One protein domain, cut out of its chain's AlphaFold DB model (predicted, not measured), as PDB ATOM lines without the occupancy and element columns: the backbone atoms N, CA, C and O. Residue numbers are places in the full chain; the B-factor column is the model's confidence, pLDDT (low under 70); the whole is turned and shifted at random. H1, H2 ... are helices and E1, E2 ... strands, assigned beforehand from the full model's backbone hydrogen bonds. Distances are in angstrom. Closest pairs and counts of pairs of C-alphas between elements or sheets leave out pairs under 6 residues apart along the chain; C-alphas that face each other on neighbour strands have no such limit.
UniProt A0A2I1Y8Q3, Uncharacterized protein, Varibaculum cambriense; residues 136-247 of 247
ATOM      1  N   PRO A 136     138.481 111.409 177.567       95.44
ATOM      2  CA  PRO A 136     137.810 110.950 178.770       95.44
ATOM      3  C   PRO A 136     138.800 110.210 179.672       95.44
ATOM      4  O   PRO A 136     139.663 109.470 179.191       95.44
ATOM      5  N   SER A 137     138.708 110.439 180.980       94.12
ATOM      6  CA  SER A 137     139.505 109.686 181.946       94.12
ATOM      7  C   SER A 137     138.995 108.247 182.034       94.12
ATOM      8  O   SER A 137     137.813 107.990 181.809       94.12
ATOM      9  N   ARG A 138     139.868 107.303 182.410       93.69
ATOM     10  CA  ARG A 138     139.470 105.903 182.633       93.69
ATOM     11  C   ARG A 138     138.291 105.798 183.602       93.69
ATOM     12  O   ARG A 138     137.291 105.174 183.271       93.69
ATOM     13  N   GLN A 139     138.402 106.476 184.743       93.94
ATOM     14  CA  GLN A 139     137.345 106.537 185.746       93.94
ATOM     15  C   GLN A 139     136.041 107.091 185.155       93.94
ATOM     16  O   GLN A 139     134.986 106.517 185.385       93.94
ATOM     17  N   GLY A 140     136.107 108.156 184.348       94.19
ATOM     18  CA  GLY A 140     134.918 108.705 183.699       94.19
ATOM     19  C   GLY A 140     134.245 107.696 182.767       94.19
ATOM     20  O   GLY A 140     133.022 107.614 182.752       94.19
ATOM     21  N   ILE A 141     135.024 106.917 182.008       95.00
ATOM     22  CA  ILE A 141     134.493 105.871 181.115       95.00
ATOM     23  C   ILE A 141     133.786 104.783 181.934       95.00
ATOM     24  O   ILE A 141     132.654 104.419 181.625       95.00
ATOM     25  N   GLU A 142     134.439 104.290 182.985       93.38
ATOM     26  CA  GLU A 142     133.902 103.248 183.868       93.38
ATOM     27  C   GLU A 142     132.614 103.714 184.578       93.38
ATOM     28  O   GLU A 142     131.608 103.007 184.561       93.38
ATOM     29  N   GLU A 143     132.598 104.931 185.132       93.12
ATOM     30  CA  GLU A 143     131.414 105.531 185.771       93.12
ATOM     31  C   GLU A 143     130.257 105.743 184.788       93.12
ATOM     32  O   GLU A 143     129.081 105.561 185.128       93.12
ATOM     33  N   PHE A 144     130.578 106.123 183.552       93.12
ATOM     34  CA  PHE A 144     129.583 106.329 182.514       93.12
ATOM     35  C   PHE A 144     128.861 105.021 182.174       93.12
ATOM     36  O   PHE A 144     127.630 104.986 182.214       93.12
ATOM     37  N   PHE A 145     129.594 103.935 181.918       92.19
ATOM     38  CA  PHE A 145     128.976 102.641 181.615       92.19
ATOM     39  C   PHE A 145     128.251 102.044 182.829       92.19
ATOM     40  O   PHE A 145     127.116 101.592 182.693       92.19
ATOM     41  N   ALA A 146     128.789 102.204 184.042       89.50
ATOM     42  CA  ALA A 146     128.123 101.767 185.273       89.50
ATOM     43  C   ALA A 146     126.749 102.430 185.516       89.50
ATOM     44  O   ALA A 146     125.901 101.869 186.209       89.50
ATOM     45  N   THR A 147     126.508 103.618 184.956       87.38
ATOM     46  CA  THR A 147     125.234 104.349 185.095       87.38
ATOM     47  C   THR A 147     124.300 104.202 183.890       87.38
ATOM     48  O   THR A 147     123.116 104.519 184.008       87.38
ATOM     49  N   HIS A 148     124.791 103.690 182.755       80.94
ATOM     50  CA  HIS A 148     124.050 103.597 181.487       80.94
ATOM     51  C   HIS A 148     123.800 102.155 181.008       80.94
ATOM     52  O   HIS A 148     123.430 101.963 179.852       80.94
ATOM     53  N   ILE A 149     123.903 101.168 181.908       64.75
ATOM     54  CA  ILE A 149     123.787  99.709 181.664       64.75
ATOM     55  C   ILE A 149     122.552  99.301 180.824       64.75
ATOM     56  O   ILE A 149     122.545  98.261 180.175       64.75
ATOM     57  N   VAL A 150     121.481 100.101 180.818       58.06
ATOM     58  CA  VAL A 150     120.205  99.772 180.148       58.06
ATOM     59  C   VAL A 150     120.026 100.389 178.760       58.06
ATOM     60  O   VAL A 150     119.001 100.144 178.122       58.06
ATOM     61  N   THR A 151     120.973 101.195 178.281       67.06
ATOM     62  CA  THR A 151     120.829 101.866 176.986       67.06
ATOM     63  C   THR A 151     121.670 101.134 175.939       67.06
ATOM     64  O   THR A 151     122.897 101.230 175.968       67.06
ATOM     65  N   PRO A 152     121.050 100.408 174.992       68.88
ATOM     66  CA  PRO A 152     121.804  99.749 173.936       68.88
ATOM     67  C   PRO A 152     122.497 100.783 173.040       68.88
ATOM     68  O   PRO A 152     121.954 101.857 172.772       68.88
ATOM     69  N   ASN A 153     123.676 100.426 172.525       74.19
ATOM     70  CA  ASN A 153     124.458 101.210 171.558       74.19
ATOM     71  C   ASN A 153     125.011 102.553 172.067       74.19
ATOM     72  O   ASN A 153     125.273 103.455 171.264       74.19
ATOM     73  N   VAL A 154     125.205 102.717 173.377       89.00
ATOM     74  CA  VAL A 154     125.864 103.918 173.899       89.00
ATOM     75  C   VAL A 154     127.370 103.858 173.657       89.00
ATOM     76  O   VAL A 154     128.023 102.842 173.882       89.00
ATOM     77  N   LYS A 155     127.923 104.988 173.210       93.19
ATOM     78  CA  LYS A 155     129.345 105.161 172.920       93.19
ATOM     79  C   LYS A 155     129.931 106.286 173.759       93.19
ATOM     80  O   LYS A 155     129.335 107.357 173.866       93.19
ATOM     81  N   VAL A 156     131.148 106.081 174.253       95.88
ATOM     82  CA  VAL A 156     132.002 107.150 174.780       95.88
ATOM     83  C   VAL A 156     133.019 107.516 173.709       95.88
ATOM     84  O   VAL A 156     133.951 106.760 173.432       95.88
ATOM     85  N   MET A 157     132.836 108.673 173.075       96.81
ATOM     86  CA  MET A 157     133.701 109.102 171.976       96.81
ATOM     87  C   MET A 157     135.110 109.439 172.472       96.81
ATOM     88  O   MET A 157     135.286 110.090 173.498       96.81
ATOM     89  N   ARG A 158     136.119 109.046 171.690       97.12
ATOM     90  CA  ARG A 158     137.523 109.453 171.843       97.12
ATOM     91  C   ARG A 158     137.955 110.350 170.688       97.12
ATOM     92  O   ARG A 158     138.639 111.346 170.900       97.12
ATOM     93  N   ARG A 159     137.537 110.045 169.458       97.88
ATOM     94  CA  ARG A 159     137.844 110.866 168.282       97.88
ATOM     95  C   ARG A 159     136.819 110.653 167.173       97.88
ATOM     96  O   ARG A 159     136.343 109.544 166.980       97.88
ATOM     97  N   SER A 160     136.514 111.703 166.425       97.94
ATOM     98  CA  SER A 160     135.751 111.631 165.176       97.94
ATOM     99  C   SER A 160     136.411 112.545 164.153       97.94
ATOM    100  O   SER A 160     136.780 113.670 164.499       97.94
ATOM    101  N   ILE A 161     136.589 112.055 162.928       98.44
ATOM    102  CA  ILE A 161     137.105 112.807 161.785       98.44
ATOM    103  C   ILE A 161     136.075 112.725 160.661       98.44
ATOM    104  O   ILE A 161     135.558 111.651 160.343       98.44
ATOM    105  N   ARG A 162     135.773 113.876 160.068       98.19
ATOM    106  CA  ARG A 162     134.847 114.021 158.949       98.19
ATOM    107  C   ARG A 162     135.568 114.542 157.718       98.19
ATOM    108  O   ARG A 162     136.511 115.321 157.831       98.19
ATOM    109  N   ARG A 163     135.106 114.146 156.539       97.25
ATOM    110  CA  ARG A 163     135.513 114.726 155.254       97.25
ATOM    111  C   ARG A 163     134.878 116.107 155.066       97.25
ATOM    112  O   ARG A 163     134.032 116.523 155.857       97.25
ATOM    113  N   GLU A 164     135.291 116.822 154.023       96.00
ATOM    114  CA  GLU A 164     134.757 118.158 153.712       96.00
ATOM    115  C   GLU A 164     133.259 118.144 153.374       96.00
ATOM    116  O   GLU A 164     132.576 119.133 153.625       96.00
ATOM    117  N   ASP A 165     132.735 117.028 152.857       94.38
ATOM    118  CA  ASP A 165     131.305 116.824 152.579       94.38
ATOM    119  C   ASP A 165     130.473 116.478 153.833       94.38
ATOM    120  O   ASP A 165     129.265 116.262 153.747       94.38
ATOM    121  N   GLY A 166     131.116 116.416 155.005       93.75
ATOM    122  CA  GLY A 166     130.496 116.080 156.284       93.75
ATOM    123  C   GLY A 166     130.371 114.580 156.569       93.75
ATOM    124  O   GLY A 166     130.006 114.225 157.696       93.75
ATOM    125  N   SER A 167     130.703 113.705 155.611       95.56
ATOM    126  CA  SER A 167     130.749 112.253 155.822       95.56
ATOM    127  C   SER A 167     131.842 111.875 156.821       95.56
ATOM    128  O   SER A 167     132.856 112.559 156.964       95.56
ATOM    129  N   ILE A 168     131.646 110.777 157.545       96.94
ATOM    130  CA  ILE A 168     132.611 110.296 158.536       96.94
ATOM    131  C   ILE A 168     133.722 109.533 157.812       96.94
ATOM    132  O   ILE A 168     133.443 108.617 157.042       96.94
ATOM    133  N   SER A 169     134.980 109.906 158.058       98.06
ATOM    134  CA  SER A 169     136.149 109.159 157.578       98.06
ATOM    135  C   SER A 169     136.737 108.248 158.646       98.06
ATOM    136  O   SER A 169     137.289 107.206 158.305       98.06
ATOM    137  N   TYR A 170     136.611 108.631 159.918       98.50
ATOM    138  CA  TYR A 170     137.166 107.876 161.033       98.50
ATOM    139  C   TYR A 170     136.410 108.134 162.338       98.50
ATOM    140  O   TYR A 170     136.089 109.281 162.665       98.50
ATOM    141  N   GLU A 171     136.218 107.086 163.137       98.19
ATOM    142  CA  GLU A 171     135.759 107.181 164.524       98.19
ATOM    143  C   GLU A 171     136.616 106.332 165.458       98.19
ATOM    144  O   GLU A 171     137.124 105.280 165.092       98.19
ATOM    145  N   CYS A 172     136.755 106.794 166.695       98.25
ATOM    146  CA  CYS A 172     137.332 106.045 167.797       98.25
ATOM    147  C   CYS A 172     136.461 106.260 169.030       98.25
ATOM    148  O   CYS A 172     136.240 107.409 169.432       98.25
ATOM    149  N   PHE A 173     135.961 105.184 169.625       97.62
ATOM    150  CA  PHE A 173     135.060 105.242 170.773       97.62
ATOM    151  C   PHE A 173     135.185 103.995 171.643       97.62
ATOM    152  O   PHE A 173     135.669 102.968 171.181       97.62
ATOM    153  N   TYR A 174     134.724 104.092 172.886       96.88
ATOM    154  CA  TYR A 174     134.497 102.952 173.766       96.88
ATOM    155  C   TYR A 174     133.018 102.586 173.785       96.88
ATOM    156  O   TYR A 174     132.160 103.467 173.682       96.88
ATOM    157  N   HIS A 175     132.732 101.302 173.940       95.00
ATOM    158  CA  HIS A 175     131.399 100.755 174.171       95.00
ATOM    159  C   HIS A 175     131.491  99.533 175.091       95.00
ATOM    160  O   HIS A 175     132.581  99.010 175.334       95.00
ATOM    161  N   GLU A 176     130.357  99.127 175.645       92.88
ATOM    162  CA  GLU A 176     130.254  97.979 176.541       92.88
ATOM    163  C   GLU A 176     129.646  96.788 175.796       92.88
ATOM    164  O   GLU A 176     128.641  96.927 175.098       92.88
ATOM    165  N   LEU A 177     130.274  95.623 175.936       90.81
ATOM    166  CA  LEU A 177     129.802  94.369 175.368       90.81
ATOM    167  C   LEU A 177     128.731  93.732 176.261       90.81
ATOM    168  O   LEU A 177     128.859  93.707 177.490       90.81
ATOM    169  N   ASP A 178     127.736  93.105 175.630       88.81
ATOM    170  CA  ASP A 178     126.720  92.303 176.326       88.81
ATOM    171  C   ASP A 178     127.338  91.111 177.073       88.81
ATOM    172  O   ASP A 178     126.832  90.663 178.100       88.81
ATOM    173  N   THR A 179     128.425  90.559 176.533       89.44
ATOM    174  CA  THR A 179     129.187  89.462 177.133       89.44
ATOM    175  C   THR A 179     130.668  89.831 177.133       89.44
ATOM    176  O   THR A 179     131.172  90.236 176.082       89.44
ATOM    177  N   PRO A 180     131.375  89.700 178.271       92.12
ATOM    178  CA  PRO A 180     132.811  89.934 178.321       92.12
ATOM    179  C   PRO A 180     133.576  89.023 177.356       92.12
ATOM    180  O   PRO A 180     133.172  87.884 177.115       92.12
ATOM    181  N   LEU A 181     134.712  89.513 176.862       91.38
ATOM    182  CA  LEU A 181     135.669  88.710 176.104       91.38
ATOM    183  C   LEU A 181     136.220  87.561 176.958       91.38
ATOM    184  O   LEU A 181     136.202  87.623 178.190       91.38
ATOM    185  N   GLU A 182     136.808  86.549 176.318       89.94
ATOM    186  CA  GLU A 182     137.488  85.445 177.028       89.94
ATOM    187  C   GLU A 182     138.580  85.927 178.008       89.94
ATOM    188  O   GLU A 182     138.846  85.282 179.023       89.94
ATOM    189  N   SER A 183     139.197  87.078 177.733       87.00
ATOM    190  CA  SER A 183     140.191  87.732 178.593       87.00
ATOM    191  C   SER A 183     139.588  88.525 179.767       87.00
ATOM    192  O   SER A 183     140.321  88.939 180.666       87.00
ATOM    193  N   GLY A 184     138.261  88.676 179.807       90.75
ATOM    194  CA  GLY A 184     137.498  89.313 180.881       90.75
ATOM    195  C   GLY A 184     137.128  90.776 180.632       90.75
ATOM    196  O   GLY A 184     136.347  91.334 181.401       90.75
ATOM    197  N   GLU A 185     137.648  91.419 179.583       91.88
ATOM    198  CA  GLU A 185     137.244  92.779 179.226       91.88
ATOM    199  C   GLU A 185     135.783  92.841 178.766       91.88
ATOM    200  O   GLU A 185     135.369  92.109 177.870       91.88
ATOM    201  N   GLN A 186     135.022  93.774 179.346       92.56
ATOM    202  CA  GLN A 186     133.649  94.078 178.934       92.56
ATOM    203  C   GLN A 186     133.533  95.441 178.238       92.56
ATOM    204  O   GLN A 186     132.746  95.595 177.313       92.56
ATOM    205  N   ILE A 187     134.351  96.422 178.634       94.62
ATOM    206  CA  ILE A 187     134.450  97.710 177.940       94.62
ATOM    207  C   ILE A 187     135.573  97.619 176.912       94.62
ATOM    208  O   ILE A 187     136.738  97.405 177.265       94.62
ATOM    209  N   VAL A 188     135.228  97.833 175.647       95.50
ATOM    210  CA  VAL A 188     136.161  97.760 174.523       95.50
ATOM    211  C   VAL A 188     136.122  99.046 173.709       95.50
ATOM    212  O   VAL A 188     135.104  99.721 173.583       95.50
ATOM    213  N   GLY A 189     137.275  99.410 173.174       96.88
ATOM    214  CA  GLY A 189     137.456 100.481 172.216       96.88
ATOM    215  C   GLY A 189     137.421  99.947 170.789       96.88
ATOM    216  O   GLY A 189     137.996  98.898 170.508       96.88
ATOM    217  N   GLU A 190     136.795 100.694 169.886       97.62
ATOM    218  CA  GLU A 190     136.832 100.468 168.443       97.62
ATOM    219  C   GLU A 190     137.384 101.707 167.736       97.62
ATOM    220  O   GLU A 190     136.965 102.830 168.009       97.62
ATOM    221  N   GLU A 191     138.339 101.498 166.832       98.12
ATOM    222  CA  GLU A 191     138.742 102.444 165.792       98.12
ATOM    223  C   GLU A 191     138.175 101.957 164.464       98.12
ATOM    224  O   GLU A 191     138.432 100.818 164.074       98.12
ATOM    225  N   ILE A 192     137.421 102.810 163.779       98.44
ATOM    226  CA  ILE A 192     136.789 102.491 162.503       98.44
ATOM    227  C   ILE A 192     137.235 103.516 161.471       98.44
ATOM    228  O   ILE A 192     136.953 104.704 161.617       98.44
ATOM    229  N   ASP A 193     137.914 103.047 160.431       98.44
ATOM    230  CA  ASP A 193     138.155 103.794 159.200       98.44
ATOM    231  C   ASP A 193     137.011 103.495 158.222       98.44
ATOM    232  O   ASP A 193     136.558 102.353 158.135       98.44
ATOM    233  N   TYR A 194     136.544 104.494 157.474       98.44
ATOM    234  CA  TYR A 194     135.413 104.360 156.548       98.44
ATOM    235  C   TYR A 194     135.825 104.638 155.104       98.44
ATOM    236  O   TYR A 194     136.610 105.548 154.835       98.44
ATOM    237  N   HIS A 195     135.212 103.928 154.162       97.69
ATOM    238  CA  HIS A 195     135.206 104.277 152.741       97.69
ATOM    239  C   HIS A 195     134.413 105.569 152.495       97.69
ATOM    240  O   HIS A 195     133.677 106.047 153.362       97.69
ATOM    241  N   GLU A 196     134.548 106.160 151.306       95.75
ATOM    242  CA  GLU A 196     133.801 107.378 150.940       95.75
ATOM    243  C   GLU A 196     132.286 107.152 150.897       95.75
ATOM    244  O   GLU A 196     131.513 108.041 151.239       95.75
ATOM    245  N   ASN A 197     131.849 105.936 150.563       95.25
ATOM    246  CA  ASN A 197     130.435 105.557 150.560       95.25
ATOM    247  C   ASN A 197     129.851 105.303 151.968       95.25
ATOM    248  O   ASN A 197     128.694 104.897 152.087       95.25
ATOM    249  N   GLY A 198     130.643 105.510 153.027       95.50
ATOM    250  CA  GLY A 198     130.235 105.334 154.420       95.50
ATOM    251  C   GLY A 198     130.286 103.895 154.938       95.50
ATOM    252  O   GLY A 198     129.974 103.679 156.107       95.50
ATOM    253  N   GLN A 199     130.690 102.914 154.124       96.56
ATOM    254  CA  GLN A 199     130.947 101.560 154.618       96.56
ATOM    255  C   GLN A 199     132.231 101.527 155.460       96.56
ATOM    256  O   GLN A 199     133.197 102.211 155.108       96.56
ATOM    257  N   PRO A 200     132.288 100.743 156.552       97.31
ATOM    258  CA  PRO A 200     133.542 100.494 157.255       97.31
ATOM    259  C   PRO A 200     134.583  99.924 156.290       97.31
ATOM    260  O   PRO A 200     134.279  99.016 155.528       97.31
ATOM    261  N   ALA A 201     135.801 100.447 156.326       97.56
ATOM    262  CA  ALA A 201     136.954  99.946 155.587       97.56
ATOM    263  C   ALA A 201     137.840  99.070 156.477       97.56
ATOM    264  O   ALA A 201     138.329  98.021 156.054       97.56
ATOM    265  N   GLU A 202     138.027  99.484 157.729       97.44
ATOM    266  CA  GLU A 202     138.819  98.762 158.718       97.44
ATOM    267  C   GLU A 202     138.265  99.016 160.117       97.44
ATOM    268  O   GLU A 202     137.927 100.145 160.456       97.44
ATOM    269  N   ILE A 203     138.187  97.960 160.925       97.56
ATOM    270  CA  ILE A 203     137.840  98.024 162.346       97.56
ATOM    271  C   ILE A 203     139.025  97.472 163.133       97.56
ATOM    272  O   ILE A 203     139.544  96.405 162.804       97.56
ATOM    273  N   ARG A 204     139.457  98.182 164.174       96.50
ATOM    274  CA  ARG A 204     140.526  97.772 165.096       96.50
ATOM    275  C   ARG A 204     140.035  97.914 166.530       96.50
ATOM    276  O   ARG A 204     139.516  98.965 166.893       96.50
ATOM    277  N   ARG A 205     140.214  96.879 167.350       96.19
ATOM    278  CA  ARG A 205     139.730  96.836 168.737       96.19
ATOM    279  C   ARG A 205     140.850  96.849 169.756       96.19
ATOM    280  O   ARG A 205     141.921  96.277 169.537       96.19
ATOM    281  N   PHE A 206     140.599  97.523 170.869       95.44
ATOM    282  CA  PHE A 206     141.560  97.715 171.948       95.44
ATOM    283  C   PHE A 206     140.858  97.843 173.302       95.44
ATOM    284  O   PHE A 206     139.728  98.302 173.377       95.44
ATOM    285  N   ASN A 207     141.514  97.455 174.389       94.56
ATOM    286  CA  ASN A 207     140.971  97.617 175.734       94.56
ATOM    287  C   ASN A 207     141.222  99.035 176.283       94.56
ATOM    288  O   ASN A 207     141.830  99.885 175.628       94.56
ATOM    289  N   LEU A 208     140.785  99.310 177.515       93.88
ATOM    290  CA  LEU A 208     140.982 100.616 178.163       93.88
ATOM    291  C   LEU A 208     142.459 101.029 178.313       93.88
ATOM    292  O   LEU A 208     142.746 102.223 178.386       93.88
ATOM    293  N   ASP A 209     143.397 100.076 178.297       92.12
ATOM    294  CA  ASP A 209     144.841 100.349 178.337       92.12
ATOM    295  C   ASP A 209     145.429 100.663 176.948       92.12
ATOM    296  O   ASP A 209     146.632 100.900 176.817       92.12
ATOM    297  N   GLY A 210     144.607 100.644 175.893       91.19
ATOM    298  CA  GLY A 210     145.047 100.852 174.513       91.19
ATOM    299  C   GLY A 210     145.729  99.634 173.889       91.19
ATOM    300  O   GLY A 210     146.314  99.752 172.813       91.19
ATOM    301  N   LYS A 211     145.677  98.468 174.542       91.88
ATOM    302  CA  LYS A 211     146.215  97.220 173.990       91.88
ATOM    303  C   LYS A 211     145.170  96.563 173.117       91.88
ATOM    304  O   LYS A 211     143.998  96.554 173.475       91.88
ATOM    305  N   SER A 212     145.592  95.990 171.996       91.88
ATOM    306  CA  SER A 212     144.673  95.289 171.110       91.88
ATOM    307  C   SER A 212     143.970  94.140 171.843       91.88
ATOM    308  O   SER A 212     144.614  93.409 172.596       91.88
ATOM    309  N   CYS A 213     142.662  94.002 171.636       91.44
ATOM    310  CA  CYS A 213     141.834  92.993 172.295       91.44
ATOM    311  C   CYS A 213     140.844  92.367 171.311       91.44
ATOM    312  O   CYS A 213     140.452  92.998 170.332       91.44
ATOM    313  N   GLY A 214     140.441  91.133 171.585       89.38
ATOM    314  CA  GLY A 214     139.477  90.384 170.790       89.38
ATOM    315  C   GLY A 214     139.634  88.885 171.018       89.38
ATOM    316  O   GLY A 214     140.685  88.430 171.470       89.38
ATOM    317  N   ASP A 215     138.599  88.132 170.681       87.94
ATOM    318  CA  ASP A 215     138.561  86.673 170.739       87.94
ATOM    319  C   ASP A 215     137.907  86.109 169.471       87.94
ATOM    320  O   ASP A 215     137.570  86.846 168.543       87.94
ATOM    321  N   ARG A 216     137.730  84.789 169.407       83.75
ATOM    322  CA  ARG A 216     137.193  84.112 168.217       83.75
ATOM    323  C   ARG A 216     135.794  84.588 167.804       83.75
ATOM    324  O   ARG A 216     135.459  84.479 166.628       83.75
ATOM    325  N   ASN A 217     134.993  85.096 168.738       85.12
ATOM    326  CA  ASN A 217     133.645  85.601 168.474       85.12
ATOM    327  C   ASN A 217     133.628  87.120 168.266       85.12
ATOM    328  O   ASN A 217     132.692  87.648 167.667       85.12
ATOM    329  N   TYR A 218     134.670  87.813 168.719       90.06
ATOM    330  CA  TYR A 218     134.829  89.250 168.581       90.06
ATOM    331  C   TYR A 218     136.243  89.587 168.080       90.06
ATOM    332  O   TYR A 218     137.151  89.826 168.884       90.06
ATOM    333  N   PRO A 219     136.463  89.581 166.749       92.25
ATOM    334  CA  PRO A 219     137.790  89.727 166.171       92.25
ATOM    335  C   PRO A 219     138.504  90.987 166.629       92.25
ATOM    336  O   PRO A 219     137.893  92.038 166.746       92.25
ATOM    337  N   MET A 220     139.819  90.929 166.790       93.00
ATOM    338  CA  MET A 220     140.624  92.102 167.136       93.00
ATOM    339  C   MET A 220     140.686  93.128 165.997       93.00
ATOM    340  O   MET A 220     140.829  94.328 166.237       93.00
ATOM    341  N   GLY A 221     140.585  92.673 164.749       94.25
ATOM    342  CA  GLY A 221     140.482  93.578 163.616       94.25
ATOM    343  C   GLY A 221     139.844  92.952 162.391       94.25
ATOM    344  O   GLY A 221     139.913  91.742 162.180       94.25
ATOM    345  N   GLU A 222     139.232  93.795 161.572       95.62
ATOM    346  CA  GLU A 222     138.530  93.410 160.352       95.62
ATOM    347  C   GLU A 222     138.844  94.414 159.242       95.62
ATOM    348  O   GLU A 222     138.994  95.603 159.519       95.62
ATOM    349  N   LYS A 223     138.930  93.958 157.986       96.19
ATOM    350  CA  LYS A 223     138.936  94.848 156.813       96.19
ATOM    351  C   LYS A 223     137.841  94.463 155.840       96.19
ATOM    352  O   LYS A 223     137.518  93.282 155.703       96.19
ATOM    353  N   PHE A 224     137.338  95.456 155.126       96.06
ATOM    354  CA  PHE A 224     136.228  95.316 154.197       96.06
ATOM    355  C   PHE A 224     136.533  96.043 152.888       96.06
ATOM    356  O   PHE A 224     137.224  97.064 152.870       96.06
ATOM    357  N   ASP A 225     136.021  95.508 151.785       95.06
ATOM    358  CA  ASP A 225     135.993  96.230 150.518       95.06
ATOM    359  C   ASP A 225     134.890  97.305 150.505       95.06
ATOM    360  O   ASP A 225     134.108  97.441 151.447       95.06
ATOM    361  N   GLU A 226     134.820  98.086 149.426       95.38
ATOM    362  CA  GLU A 226     133.825  99.155 149.276       95.38
ATOM    363  C   GLU A 226     132.376  98.636 149.256       95.38
ATOM    364  O   GLU A 226     131.453  99.392 149.546       95.38
ATOM    365  N   ASN A 227     132.148  97.354 148.959       94.81
ATOM    366  CA  ASN A 227     130.817  96.741 148.978       94.81
ATOM    367  C   ASN A 227     130.446  96.191 150.366       94.81
ATOM    368  O   ASN A 227     129.390  95.575 150.519       94.81
ATOM    369  N   GLY A 228     131.311  96.381 151.368       92.25
ATOM    370  CA  GLY A 228     131.140  95.843 152.715       92.25
ATOM    371  C   GLY A 228     131.470  94.354 152.824       92.25
ATOM    372  O   GLY A 228     131.199  93.746 153.862       92.25
ATOM    373  N   LYS A 229     132.060  93.731 151.791       93.62
ATOM    374  CA  LYS A 229     132.524  92.346 151.892       93.62
ATOM    375  C   LYS A 229     133.775  92.318 152.759       93.62
ATOM    376  O   LYS A 229     134.763  92.996 152.477       93.62
ATOM    377  N   ARG A 230     133.748  91.491 153.802       93.69
ATOM    378  CA  ARG A 230     134.907  91.248 154.659       93.69
ATOM    379  C   ARG A 230     136.018  90.571 153.850       93.69
ATOM    380  O   ARG A 230     135.785  89.581 153.167       93.69
ATOM    381  N   THR A 231     137.220  91.132 153.912       91.94
ATOM    382  CA  THR A 231     138.413  90.649 153.190       91.94
ATOM    383  C   THR A 231     139.489  90.130 154.138       91.94
ATOM    384  O   THR A 231     140.392  89.397 153.736       91.94
ATOM    385  N   LEU A 232     139.420  90.503 155.416       89.75
ATOM    386  CA  LEU A 232     140.417  90.146 156.416       89.75
ATOM    387  C   LEU A 232     139.806  90.111 157.801       89.75
ATOM    388  O   LEU A 232     139.046  91.008 158.159       89.75
ATOM    389  N   VAL A 233     140.246  89.136 158.593       89.56
ATOM    390  CA  VAL A 233     139.935  89.022 160.017       89.56
ATOM    391  C   VAL A 233     141.206  88.716 160.798       89.56
ATOM    392  O   VAL A 233     142.014  87.883 160.390       89.56
ATOM    393  N   ALA A 234     141.412  89.402 161.913       87.56
ATOM    394  CA  ALA A 234     142.545  89.202 162.803       87.56
ATOM    395  C   ALA A 234     142.071  88.936 164.232       87.56
ATOM    396  O   ALA A 234     141.150  89.588 164.720       87.56
ATOM    397  N   PHE A 235     142.745  88.012 164.910       82.25
ATOM    398  CA  PHE A 235     142.422  87.551 166.256       82.25
ATOM    399  C   PHE A 235     143.680  87.426 167.114       82.25
ATOM    400  O   PHE A 235     144.801  87.337 166.602       82.25
ATOM    401  N   LEU A 236     143.471  87.354 168.427       71.44
ATOM    402  CA  LEU A 236     144.441  86.821 169.372       71.44
ATOM    403  C   LEU A 236     143.956  85.443 169.820       71.44
ATOM    404  O   LEU A 236     142.859  85.311 170.346       71.44
ATOM    405  N   GLU A 237     144.777  84.418 169.621       67.00
ATOM    406  CA  GLU A 237     144.492  83.061 170.084       67.00
ATOM    407  C   GLU A 237     145.676  82.559 170.910       67.00
ATOM    408  O   GLU A 237     146.814  82.552 170.437       67.00
ATOM    409  N   ALA A 238     145.429  82.195 172.174       67.19
ATOM    410  CA  ALA A 238     146.469  81.783 173.126       67.19
ATOM    411  C   ALA A 238     147.664  82.767 173.205       67.19
ATOM    412  O   ALA A 238     148.822  82.362 173.294       67.19
ATOM    413  N   GLY A 239     147.392  84.077 173.124       65.44
ATOM    414  CA  GLY A 239     148.416  85.130 173.135       65.44
ATOM    415  C   GLY A 239     149.191  85.296 171.820       65.44
ATOM    416  O   GLY A 239     150.131  86.087 171.769       65.44
ATOM    417  N   THR A 240     148.807  84.585 170.757       67.19
ATOM    418  CA  THR A 240     149.428  84.672 169.430       67.19
ATOM    419  C   THR A 240     148.509  85.399 168.456       67.19
ATOM    420  O   THR A 240     147.308  85.145 168.408       67.19
ATOM    421  N   PHE A 241     149.075  86.305 167.657       70.75
ATOM    422  CA  PHE A 241     148.348  86.988 166.588       70.75
ATOM    423  C   PHE A 241     148.086  86.030 165.421       70.75
ATOM    424  O   PHE A 241     149.028  85.478 164.848       70.75
ATOM    425  N   ILE A 242     146.818  85.878 165.044       76.44
ATOM    426  CA  ILE A 242     146.391  85.065 163.903       76.44
ATOM    427  C   ILE A 242     145.634  85.952 162.913       76.44
ATOM    428  O   ILE A 242     144.758  86.726 163.297       76.44
ATOM    429  N   ARG A 243     145.968  85.840 161.622       76.38
ATOM    430  CA  ARG A 243     145.318  86.572 160.526       76.38
ATOM    431  C   ARG A 243     144.709  85.592 159.532       76.38
ATOM    432  O   ARG A 243     145.423  84.774 158.959       76.38
ATOM    433  N   HIS A 244     143.417  85.744 159.282       77.19
ATOM    434  CA  HIS A 244     142.669  85.043 158.248       77.19
ATOM    435  C   HIS A 244     142.287  86.023 157.133       77.19
ATOM    436  O   HIS A 244     141.923  87.169 157.387       77.19
ATOM    437  N   VAL A 245     142.403  85.583 155.883       73.62
ATOM    438  CA  VAL A 245     141.888  86.300 154.710       73.62
ATOM    439  C   VAL A 245     140.618  85.570 154.296       73.62
ATOM    440  O   VAL A 245     140.673  84.364 154.060       73.62
ATOM    441  N   GLU A 246     139.487  86.269 154.266       64.81
ATOM    442  CA  GLU A 246     138.234  85.693 153.767       64.81
ATOM    443  C   GLU A 246     138.150  85.900 152.247       64.81
ATOM    444  O   GLU A 246     138.484  86.973 151.739       64.81
ATOM    445  N   GLY A 247     137.793  84.829 151.530       50.75
ATOM    446  CA  GLY A 247     137.761  84.749 150.063       50.75
ATOM    447  C   GLY A 247     136.486  85.284 149.437       50.75
ATOM    448  O   GLY A 247     135.388  85.164 150.019       50.75
TER     449      GLY A 247
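What this domain is: This is residues 136 to 247 of the 247 residues of an uncharacterized protein of Varibaculum cambriense (UniProt A0A2I1Y8Q3). One long antiparallel sheet of seven strands, E1 to E7, makes a twisted, curled wall with no named helix over most of its width. The single helix H1 lies across one end of the strands near the E1 edge, close to where E1 begins and E2 ends, and the longer loops, residues 177 to 186 and 207 to 220, also lie toward that end. The printed part has 112 residues, with one named helix followed by seven named strands, and the class is mostly strand. The strands form a meander, each the antiparallel neighbour of the one before, in the order E1 E2 E3 E4 E5 E6 E7. The whole is compact, with a radius of gyration of the C-alphas of 14.8 A and spans of 41 by 38 by 23 A.

Where its parts are: The sheet begins with E1, residues 156 to 162, 17.5 A long, with C-alpha 156 at (132.002, 107.150, 174.780). E2, residues 168 to 176, is the longest strand by residues; it measures 21.9 A from first to last C-alpha and bends by 51 degrees at residue 172. E3, residues 187 to 194, measures 22.4 A, and E4, residues 200 to 206, measures 17.0 A. E5 is short, residues 221 to 224. E6, residues 230 to 237, is 19.9 A long, and E7, residues 240 to 244, ends with C-alpha 244 at (142.669, 85.043, 158.248). The helix H1, residues 138 to 148, comes before the strands; it is 15.6 A long and begins with C-alpha 138 at (139.470, 105.903, 182.633).

How they stand to each other: E1 and E7 are the edge strands of the sheet, and the others are inner strands. From edge to edge the strands' lines turn by 44 degrees and the way across the sheet turns by 63 degrees. E1 and E2 form a hairpin at 172 degrees, with N 158 and O 172 2.8 A apart, within hydrogen-bond range. The hairpin of E2 and E3 has N 190 and O 173 at 2.8 A, and that of E3 and E4 has N 191 and O 204 at 2.8 A. E4 and E5, at 179 degrees, form a hairpin with N 203 and O 222 at 2.9 A. In the hairpin of E5 and E6, N 234 and O 221 are 2.8 A apart; in that of E6 and E7, N 235 and O 242 are 2.9 A apart. E1 and E7 are apart. H1 is on the sheet, at a height over the sheet of 9.0 A, but its local plane is fitted to only 6 C-alphas and leans 87 degrees from the whole sheet's plane. H1 is over E2 and runs across the strands, at 68 degrees to E2 on the local plane. Its closest C-alphas to E2 are those of Phe 145 and Glu 176, 7.0 A apart; to E1, those of Ile 141 and Val 156, 6.9 A apart. In H1 every O i to N i+4 pair is within hydrogen-bond range.

The domain as a whole: The two C-alphas farthest apart, those of Asp 165 and Ala 238, are 43.4 A apart. The printed part has no cut and ends at residue 247, the chain's last. The link from E4 to E5, residues 207 to 220, is long. The mean pLDDT of the printed part is 89.9; residues 149 to 152, 237 to 240 and 246 to 247 are under 70.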